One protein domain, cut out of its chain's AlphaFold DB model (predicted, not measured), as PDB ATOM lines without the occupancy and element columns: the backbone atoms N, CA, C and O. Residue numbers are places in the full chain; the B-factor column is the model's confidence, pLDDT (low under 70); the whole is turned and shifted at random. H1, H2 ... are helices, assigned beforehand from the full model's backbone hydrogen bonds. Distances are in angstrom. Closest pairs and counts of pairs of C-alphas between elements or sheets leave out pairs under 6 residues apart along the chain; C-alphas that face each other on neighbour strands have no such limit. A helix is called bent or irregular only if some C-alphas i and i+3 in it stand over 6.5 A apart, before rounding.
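This is residues 27 to 51 and 61 to 106 of the 116 residues of an uncharacterized protein of Desulfobacteraceae bacterium 4572_187 (UniProt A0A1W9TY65). Three helices, side by side and triangular end-on, make an elongated up-and-down bundle, each helix running against the one before it; the long, kinked H3 packs with H1 and the shorter H2. The 71 printed residues hold H1, H2, H3 in that order and no named strand: all helix. The whole is only just compact, close to loose, with a radius of gyration of the C-alphas of 13.1 A and spans of 39 by 25 by 18 A.

H3, residues 76 to 102, is irregular, with C-alphas 81 and 84 7.7 A apart and a kink of 46 degrees near residue 83. H2, residues 62 to 73, touches H3 in a hairpin, closest C-alphas Leu 71 and Phe 79, 4.9 A, at a shallow tilt of 2 degrees, opposite ways. H1, residues 27 to 45, touches H3 with residues 35 to 43 alone, closest C-alphas Gln 43 and Gln 97, 6.2 A, at a shallow tilt of 18 degrees, the same way. H1 and H2 are close but not clearly touching, closest C-alphas Trp 38 and Arg 63, 6.6 A. Each O i to N i+4 pair is within hydrogen-bond range in H1 and H2, and 21 of 23 in H3.

H3 is 36.8 A long, H1 26.5 A, H2 16.6 A. C-alpha 27 is at (37.172, 28.822, -42.128), C-alpha 102 at (23.672, 0.374, -59.547).

Residues 52 to 60 are cut out between H1 and H2, with 16.5 A between C-alphas 51 and 61; the link from H2 to H3 is tight. Residues 104 to 106 have pLDDT under 70.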
ATOM      1  N   PHE A  27      38.424  29.478 -41.753       93.94
ATOM      2  CA  PHE A  27      37.172  28.822 -42.128       93.94
ATOM      3  C   PHE A  27      37.326  28.018 -43.418       93.94
ATOM      4  O   PHE A  27      36.937  26.854 -43.436       93.94
ATOM      5  N   LYS A  28      37.907  28.608 -44.471       94.25
ATOM      6  CA  LYS A  28      38.118  27.933 -45.758       94.25
ATOM      7  C   LYS A  28      38.889  26.622 -45.577       94.25
ATOM      8  O   LYS A  28      38.408  25.575 -45.998       94.25
ATOM      9  N   ASN A  29      40.021  26.670 -44.877       94.94
ATOM     10  CA  ASN A  29      40.863  25.494 -44.648       94.94
ATOM     11  C   ASN A  29      40.129  24.395 -43.859       94.94
ATOM     12  O   ASN A  29      40.214  23.211 -44.187       94.94
ATOM     13  N   GLU A  30      39.391  24.765 -42.811       95.06
ATOM     14  CA  GLU A  30      38.608  23.800 -42.027       95.06
ATOM     15  C   GLU A  30      37.399  23.258 -42.799       95.06
ATOM     16  O   GLU A  30      37.021  22.093 -42.632       95.06
ATOM     17  N   TRP A  31      36.810  24.073 -43.674       95.31
ATOM     18  CA  TRP A  31      35.727  23.659 -44.554       95.31
ATOM     19  C   TRP A  31      36.204  22.643 -45.593       95.31
ATOM     20  O   TRP A  31      35.579  21.594 -45.742       95.31
ATOM     21  N   GLU A  32      37.354  22.873 -46.229       95.25
ATOM     22  CA  GLU A  32      37.974  21.930 -47.171       95.25
ATOM     23  C   GLU A  32      38.278  20.579 -46.512       95.25
ATOM     24  O   GLU A  32      37.860  19.535 -47.015       95.25
ATOM     25  N   LYS A  33      38.893  20.576 -45.320       94.75
ATOM     26  CA  LYS A  33      39.099  19.336 -44.542       94.75
ATOM     27  C   LYS A  33      37.783  18.605 -44.291       94.75
ATOM     28  O   LYS A  33      37.724  17.371 -44.305       94.75
ATOM     29  N   ARG A  34      36.709  19.357 -44.032       93.38
ATOM     30  CA  ARG A  34      35.396  18.772 -43.780       93.38
ATOM     31  C   ARG A  34      34.787  18.164 -45.043       93.38
ATOM     32  O   ARG A  34      34.240  17.065 -44.941       93.38
ATOM     33  N   LEU A  35      34.918  18.830 -46.188       95.12
ATOM     34  CA  LEU A  35      34.510  18.314 -47.495       95.12
ATOM     35  C   LEU A  35      35.228  17.002 -47.820       95.12
ATOM     36  O   LEU A  35      34.553  16.013 -48.101       95.12
ATOM     37  N   CYS A  36      36.556  16.946 -47.669       95.62
ATOM     38  CA  CYS A  36      37.334  15.718 -47.877       95.62
ATOM     39  C   CYS A  36      36.828  14.567 -47.000       95.62
ATOM     40  O   CYS A  36      36.551  13.476 -47.492       95.62
ATOM     41  N   SER A  37      36.595  14.833 -45.711       93.69
ATOM     42  CA  SER A  37      36.046  13.831 -44.792       93.69
ATOM     43  C   SER A  37      34.660  13.329 -45.217       93.69
ATOM     44  O   SER A  37      34.356  12.153 -45.028       93.69
ATOM     45  N   TRP A  38      33.789  14.184 -45.761       94.44
ATOM     46  CA  TRP A  38      32.498  13.727 -46.283       94.44
ATOM     47  C   TRP A  38      32.642  12.921 -47.571       94.44
ATOM     48  O   TRP A  38      31.953  11.915 -47.700       94.44
ATOM     49  N   ILE A  39      33.544  13.307 -48.473       94.69
ATOM     50  CA  ILE A  39      33.838  12.558 -49.702       94.69
ATOM     51  C   ILE A  39      34.315  11.142 -49.366       94.69
ATOM     52  O   ILE A  39      33.747  10.176 -49.870       94.69
ATOM     53  N   GLU A  40      35.270  10.995 -48.446       93.88
ATOM     54  CA  GLU A  40      35.743   9.683 -47.975       93.88
ATOM     55  C   GLU A  40      34.602   8.832 -47.397       93.88
ATOM     56  O   GLU A  40      34.515   7.627 -47.642       93.88
ATOM     57  N   LEU A  41      33.696   9.455 -46.633       91.06
ATOM     58  CA  LEU A  41      32.523   8.772 -46.092       91.06
ATOM     59  C   LEU A  41      31.565   8.335 -47.202       91.06
ATOM     60  O   LEU A  41      31.097   7.203 -47.157       91.06
ATOM     61  N   ILE A  42      31.287   9.191 -48.188       92.19
ATOM     62  CA  ILE A  42      30.427   8.862 -49.334       92.19
ATOM     63  C   ILE A  42      31.019   7.676 -50.100       92.19
ATOM     64  O   ILE A  42      30.311   6.706 -50.348       92.19
ATOM     65  N   GLN A  43      32.319   7.702 -50.394       91.19
ATOM     66  CA  GLN A  43      33.026   6.612 -51.076       91.19
ATOM     67  C   GLN A  43      32.958   5.293 -50.305       91.19
ATOM     68  O   GLN A  43      32.726   4.235 -50.884       91.19
ATOM     69  N   ARG A  44      33.146   5.348 -48.985       88.25
ATOM     70  CA  ARG A  44      33.139   4.157 -48.131       88.25
ATOM     71  C   ARG A  44      31.741   3.571 -47.933       88.25
ATOM     72  O   ARG A  44      31.609   2.356 -47.779       88.25
ATOM     73  N   ASP A  45      30.732   4.430 -47.841       88.00
ATOM     74  CA  ASP A  45      29.386   4.069 -47.394       88.00
ATOM     75  C   ASP A  45      28.403   3.883 -48.572       88.00
ATOM     76  O   ASP A  45      27.333   3.302 -48.385       88.00
ATOM     77  N   ALA A  46      28.754   4.313 -49.790       85.69
ATOM     78  CA  ALA A  46      27.926   4.116 -50.979       85.69
ATOM     79  C   ALA A  46      27.598   2.635 -51.223       85.69
ATOM     80  O   ALA A  46      28.465   1.764 -51.173       85.69
ATOM     81  N   GLY A  47      26.316   2.350 -51.472       80.31
ATOM     82  CA  GLY A  47      25.810   0.989 -51.697       80.31
ATOM     83  C   GLY A  47      25.691   0.129 -50.433       80.31
ATOM     84  O   GLY A  47      25.227  -1.006 -50.513       80.31
ATOM     85  N   ARG A  48      26.066   0.640 -49.251       83.69
ATOM     86  CA  ARG A  48      26.005  -0.115 -47.994       83.69
ATOM     87  C   ARG A  48      24.800   0.293 -47.160       83.69
ATOM     88  O   ARG A  48      24.618   1.459 -46.833       83.69
ATOM     89  N   LEU A  49      24.018  -0.698 -46.732       82.81
ATOM     90  CA  LEU A  49      22.898  -0.490 -45.803       82.81
ATOM     91  C   LEU A  49      23.325  -0.581 -44.331       82.81
ATOM     92  O   LEU A  49      22.670  -0.022 -43.452       82.81
ATOM     93  N   LYS A  50      24.419  -1.295 -44.047       86.75
ATOM     94  CA  LYS A  50      24.943  -1.511 -42.694       86.75
ATOM     95  C   LYS A  50      26.458  -1.367 -42.663       86.75
ATOM     96  O   LYS A  50      27.147  -1.702 -43.624       86.75
ATOM     97  N   CYS A  51      26.980  -0.884 -41.542       82.62
ATOM     98  CA  CYS A  51      28.415  -0.831 -41.290       82.62
ATOM     99  C   CYS A  51      28.940  -2.191 -40.810       82.62
ATOM    100  O   CYS A  51      28.164  -3.094 -40.506       82.62
ATOM    101  N   PHE A  61      23.332  10.835 -49.496       89.25
ATOM    102  CA  PHE A  61      22.787  12.187 -49.666       89.25
ATOM    103  C   PHE A  61      22.544  12.934 -48.347       89.25
ATOM    104  O   PHE A  61      22.614  14.159 -48.331       89.25
ATOM    105  N   TYR A  62      22.408  12.231 -47.217       90.56
ATOM    106  CA  TYR A  62      22.341  12.861 -45.894       90.56
ATOM    107  C   TYR A  62      23.572  13.739 -45.605       90.56
ATOM    108  O   TYR A  62      23.507  14.683 -44.818       90.56
ATOM    109  N   ARG A  63      24.723  13.450 -46.231       90.62
ATOM    110  CA  ARG A  63      25.932  14.279 -46.098       90.62
ATOM    111  C   ARG A  63      25.795  15.629 -46.795       90.62
ATOM    112  O   ARG A  63      26.321  16.610 -46.275       90.62
ATOM    113  N   VAL A  64      25.063  15.685 -47.908       94.25
ATOM    114  CA  VAL A  64      24.738  16.938 -48.604       94.25
ATOM    115  C   VAL A  64      23.852  17.791 -47.703       94.25
ATOM    116  O   VAL A  64      24.197  18.937 -47.418       94.25
ATOM    117  N   ASP A  65      22.780  17.211 -47.160       93.31
ATOM    118  CA  ASP A  65      21.864  17.912 -46.253       93.31
ATOM    119  C   ASP A  65      22.585  18.431 -45.003       93.31
ATOM    120  O   ASP A  65      22.397  19.575 -44.585       93.31
ATOM    121  N   GLU A  66      23.471  17.611 -44.423       91.75
ATOM    122  CA  GLU A  66      24.293  18.011 -43.282       91.75
ATOM    123  C   GLU A  66      25.205  19.200 -43.623       91.75
ATOM    124  O   GLU A  66      25.316  20.132 -42.820       91.75
ATOM    125  N   ALA A  67      25.832  19.200 -44.802       93.25
ATOM    126  CA  ALA A  67      26.673  20.302 -45.255       93.25
ATOM    127  C   ALA A  67      25.863  21.591 -45.459       93.25
ATOM    128  O   ALA A  67      26.261  22.649 -44.964       93.25
ATOM    129  N   MET A  68      24.697  21.496 -46.106       95.19
ATOM    130  CA  MET A  68      23.800  22.636 -46.323       95.19
ATOM    131  C   MET A  68      23.323  23.236 -44.999       95.19
ATOM    132  O   MET A  68      23.324  24.458 -44.831       95.19
ATOM    133  N   PHE A  69      22.962  22.388 -44.037       92.94
ATOM    134  CA  PHE A  69      22.553  22.821 -42.705       92.94
ATOM    135  C   PHE A  69      23.671  23.580 -41.972       92.94
ATOM    136  O   PHE A  69      23.431  24.649 -41.402       92.94
ATOM    137  N   ILE A  70      24.906  23.065 -42.006       91.81
ATOM    138  CA  ILE A  70      26.043  23.718 -41.345       91.81
ATOM    139  C   ILE A  70      26.349  25.068 -41.997       91.81
ATOM    140  O   ILE A  70      26.521  26.048 -41.274       91.81
ATOM    141  N   LEU A  71      26.363  25.147 -43.331       93.88
ATOM    142  CA  LEU A  71      26.601  26.410 -44.034       93.88
ATOM    143  C   LEU A  71      25.547  27.464 -43.685       93.88
ATOM    144  O   LEU A  71      25.917  28.595 -43.385       93.88
ATOM    145  N   ARG A  72      24.256  27.095 -43.643       92.88
ATOM    146  CA  ARG A  72      23.185  28.017 -43.214       92.88
ATOM    147  C   ARG A  72      23.415  28.528 -41.795       92.88
ATOM    148  O   ARG A  72      23.201  29.701 -41.515       92.88
ATOM    149  N   THR A  73      23.901  27.661 -40.908       91.19
ATOM    150  CA  THR A  73      24.187  28.021 -39.511       91.19
ATOM    151  C   THR A  73      25.386  28.970 -39.383       91.19
ATOM    152  O   THR A  73      25.473  29.720 -38.415       91.19
ATOM    153  N   CYS A  74      26.307  28.967 -40.351       89.69
ATOM    154  CA  CYS A  74      27.470  29.859 -40.379       89.69
ATOM    155  C   CYS A  74      27.144  31.285 -40.857       89.69
ATOM    156  O   CYS A  74      28.031  32.134 -40.842       89.69
ATOM    157  N   GLY A  75      25.892  31.557 -41.239       90.44
ATOM    158  CA  GLY A  75      25.412  32.873 -41.656       90.44
ATOM    159  C   GLY A  75      25.389  33.067 -43.173       90.44
ATOM    160  O   GLY A  75      26.085  32.384 -43.928       90.44
ATOM    161  N   ASP A  76      24.578  34.027 -43.621       92.69
ATOM    162  CA  ASP A  76      24.229  34.218 -45.035       92.69
ATOM    163  C   ASP A  76      25.431  34.466 -45.946       92.69
ATOM    164  O   ASP A  76      25.476  33.943 -47.059       92.69
ATOM    165  N   THR A  77      26.422  35.230 -45.485       91.62
ATOM    166  CA  THR A  77      27.626  35.539 -46.270       91.62
ATOM    167  C   THR A  77      28.417  34.274 -46.594       91.62
ATOM    168  O   THR A  77      28.764  34.031 -47.750       91.62
ATOM    169  N   ILE A  78      28.662  33.435 -45.582       93.38
ATOM    170  CA  ILE A  78      29.354  32.154 -45.744       93.38
ATOM    171  C   ILE A  78      28.495  31.198 -46.569       93.38
ATOM    172  O   ILE A  78      28.996  30.580 -47.507       93.38
ATOM    173  N   PHE A  79      27.196  31.118 -46.279       94.81
ATOM    174  CA  PHE A  79      26.282  30.272 -47.031       94.81
ATOM    175  C   PHE A  79      26.325  30.598 -48.526       94.81
ATOM    176  O   PHE A  79      26.645  29.725 -49.324       94.81
ATOM    177  N   ARG A  80      26.105  31.857 -48.921       94.44
ATOM    178  CA  ARG A  80      26.120  32.271 -50.335       94.44
ATOM    179  C   ARG A  80      27.461  32.006 -51.013       94.44
ATOM    180  O   ARG A  80      27.472  31.625 -52.179       94.44
ATOM    181  N   LYS A  81      28.571  32.183 -50.288       95.00
ATOM    182  CA  LYS A  81      29.920  31.969 -50.824       95.00
ATOM    183  C   LYS A  81      30.198  30.497 -51.142       95.00
ATOM    184  O   LYS A  81      30.781  30.218 -52.180       95.00
ATOM    185  N   TYR A  82      29.778  29.572 -50.277       95.62
ATOM    186  CA  TYR A  82      30.191  28.163 -50.369       95.62
ATOM    187  C   TYR A  82      29.082  27.194 -50.797       95.62
ATOM    188  O   TYR A  82      29.395  26.058 -51.153       95.62
ATOM    189  N   VAL A  83      27.803  27.595 -50.768       96.25
ATOM    190  CA  VAL A  83      26.662  26.684 -50.980       96.25
ATOM    191  C   VAL A  83      26.724  25.973 -52.323       96.25
ATOM    192  O   VAL A  83      26.608  24.753 -52.350       96.25
ATOM    193  N   LYS A  84      26.935  26.710 -53.419       96.44
ATOM    194  CA  LYS A  84      26.889  26.146 -54.772       96.44
ATOM    195  C   LYS A  84      27.995  25.115 -54.971       96.44
ATOM    196  O   LYS A  84      27.709  23.970 -55.280       96.44
ATOM    197  N   GLU A  85      29.240  25.507 -54.712       96.12
ATOM    198  CA  GLU A  85      30.402  24.625 -54.865       96.12
ATOM    199  C   GLU A  85      30.304  23.390 -53.960       96.12
ATOM    200  O   GLU A  85      30.510  22.270 -54.416       96.12
ATOM    201  N   THR A  86      29.912  23.576 -52.694       96.31
ATOM    202  CA  THR A  86      29.708  22.471 -51.744       96.31
ATOM    203  C   THR A  86      28.627  21.512 -52.238       96.31
ATOM    204  O   THR A  86      28.809  20.295 -52.189       96.31
ATOM    205  N   TYR A  87      27.488  22.053 -52.677       96.25
ATOM    206  CA  TYR A  87      26.358  21.267 -53.151       96.25
ATOM    207  C   TYR A  87      26.727  20.479 -54.405       96.25
ATOM    208  O   TYR A  87      26.536  19.264 -54.425       96.25
ATOM    209  N   ASP A  88      27.299  21.147 -55.407       95.12
ATOM    210  CA  ASP A  88      27.689  20.535 -56.676       95.12
ATOM    211  C   ASP A  88      28.737  19.441 -56.438       95.12
ATOM    212  O   ASP A  88      28.581  18.323 -56.926       95.12
ATOM    213  N   LEU A  89      29.767  19.711 -55.628       96.19
ATOM    214  CA  LEU A  89      30.828  18.750 -55.320       96.19
ATOM    215  C   LEU A  89      30.287  17.489 -54.636       96.19
ATOM    216  O   LEU A  89      30.528  16.376 -55.107       96.19
ATOM    217  N   LEU A  90      29.554  17.646 -53.529       95.56
ATOM    218  CA  LEU A  90      29.066  16.502 -52.758       95.56
ATOM    219  C   LEU A  90      27.966  15.740 -53.503       95.56
ATOM    220  O   LEU A  90      27.939  14.512 -53.446       95.56
ATOM    221  N   THR A  91      27.084  16.437 -54.223       94.44
ATOM    222  CA  THR A  91      26.040  15.798 -55.039       94.44
ATOM    223  C   THR A  91      26.657  15.004 -56.179       94.44
ATOM    224  O   THR A  91      26.292  13.846 -56.374       94.44
ATOM    225  N   ASN A  92      27.635  15.576 -56.886       93.62
ATOM    226  CA  ASN A  92      28.348  14.864 -57.941       93.62
ATOM    227  C   ASN A  92      29.046  13.619 -57.399       93.62
ATOM    228  O   ASN A  92      28.953  12.562 -58.018       93.62
ATOM    229  N   GLU A  93      29.692  13.708 -56.235       93.69
ATOM    230  CA  GLU A  93      30.331  12.547 -55.623       93.69
ATOM    231  C   GLU A  93      29.308  11.481 -55.208       93.69
ATOM    232  O   GLU A  93      29.499  10.305 -55.512       93.69
ATOM    233  N   CYS A  94      28.190  11.873 -54.587       91.56
ATOM    234  CA  CYS A  94      27.090  10.960 -54.268       91.56
ATOM    235  C   CYS A  94      26.571  10.243 -55.520       91.56
ATOM    236  O   CYS A  94      26.471   9.018 -55.524       91.56
ATOM    237  N   CYS A  95      26.274  10.990 -56.586       89.69
ATOM    238  CA  CYS A  95      25.773  10.445 -57.846       89.69
ATOM    239  C   CYS A  95      26.792   9.516 -58.511       89.69
ATOM    240  O   CYS A  95      26.427   8.428 -58.955       89.69
ATOM    241  N   ARG A  96      28.071   9.907 -58.531       88.94
ATOM    242  CA  ARG A  96      29.170   9.101 -59.068       88.94
ATOM    243  C   ARG A  96      29.276   7.767 -58.339       88.94
ATOM    244  O   ARG A  96      29.264   6.719 -58.976       88.94
ATOM    245  N   GLN A  97      29.346   7.804 -57.009       89.00
ATOM    246  CA  GLN A  97      29.472   6.592 -56.203       89.00
ATOM    247  C   GLN A  97      28.223   5.715 -56.292       89.00
ATOM    248  O   GLN A  97      28.342   4.501 -56.406       89.00
ATOM    249  N   PHE A  98      27.029   6.307 -56.295       83.50
ATOM    250  CA  PHE A  98      25.785   5.555 -56.430       83.50
ATOM    251  C   PHE A  98      25.673   4.862 -57.793       83.50
ATOM    252  O   PHE A  98      25.325   3.684 -57.851       83.50
ATOM    253  N   ALA A  99      26.030   5.546 -58.883       84.75
ATOM    254  CA  ALA A  99      26.027   4.948 -60.212       84.75
ATOM    255  C   ALA A  99      26.968   3.743 -60.294       84.75
ATOM    256  O   ALA A  99      26.562   2.709 -60.807       84.75
ATOM    257  N   TYR A 100      28.170   3.805 -59.710       80.56
ATOM    258  CA  TYR A 100      29.057   2.634 -59.653       80.56
ATOM    259  C   TYR A 100      28.434   1.410 -58.964       80.56
ATOM    260  O   TYR A 100      28.823   0.290 -59.282       80.56
ATOM    261  N   GLN A 101      27.483   1.605 -58.046       78.88
ATOM    262  CA  GLN A 101      26.825   0.516 -57.317       78.88
ATOM    263  C   GLN A 101      25.588  -0.040 -58.034       78.88
ATOM    264  O   GLN A 101      25.233  -1.193 -57.809       78.88
ATOM    265  N   VAL A 102      24.920   0.763 -58.867       75.19
ATOM    266  CA  VAL A 102      23.672   0.374 -59.547       75.19
ATOM    267  C   VAL A 102      23.917   0.047 -61.019       75.19
ATOM    268  O   VAL A 102      23.636  -1.061 -61.461       75.19
ATOM    269  N   ASP A 103      24.461   1.004 -61.768       70.88
ATOM    270  CA  ASP A 103      24.932   0.849 -63.144       70.88
ATOM    271  C   ASP A 103      25.853   2.034 -63.480       70.88
ATOM    272  O   ASP A 103      25.429   3.191 -63.550       70.88
ATOM    273  N   HIS A 104      27.133   1.736 -63.710       65.25
ATOM    274  CA  HIS A 104      28.172   2.716 -64.029       65.25
ATOM    275  C   HIS A 104      27.834   3.598 -65.245       65.25
ATOM    276  O   HIS A 104      28.383   4.691 -65.383       65.25
ATOM    277  N   ARG A 105      26.929   3.161 -66.130       67.19
ATOM    278  CA  ARG A 105      26.488   3.923 -67.309       67.19
ATOM    279  C   ARG A 105      25.574   5.096 -66.961       67.19
ATOM    280  O   ARG A 105      25.450   6.001 -67.785       67.19
ATOM    281  N   LEU A 106      24.966   5.099 -65.771       64.38
ATOM    282  CA  LEU A 106      24.057   6.154 -65.308       64.38
ATOM    283  C   LEU A 106      24.782   7.470 -64.999       64.38
ATOM    284  O   LEU A 106      24.160   8.529 -65.036       64.38
TER     285      LEU A 106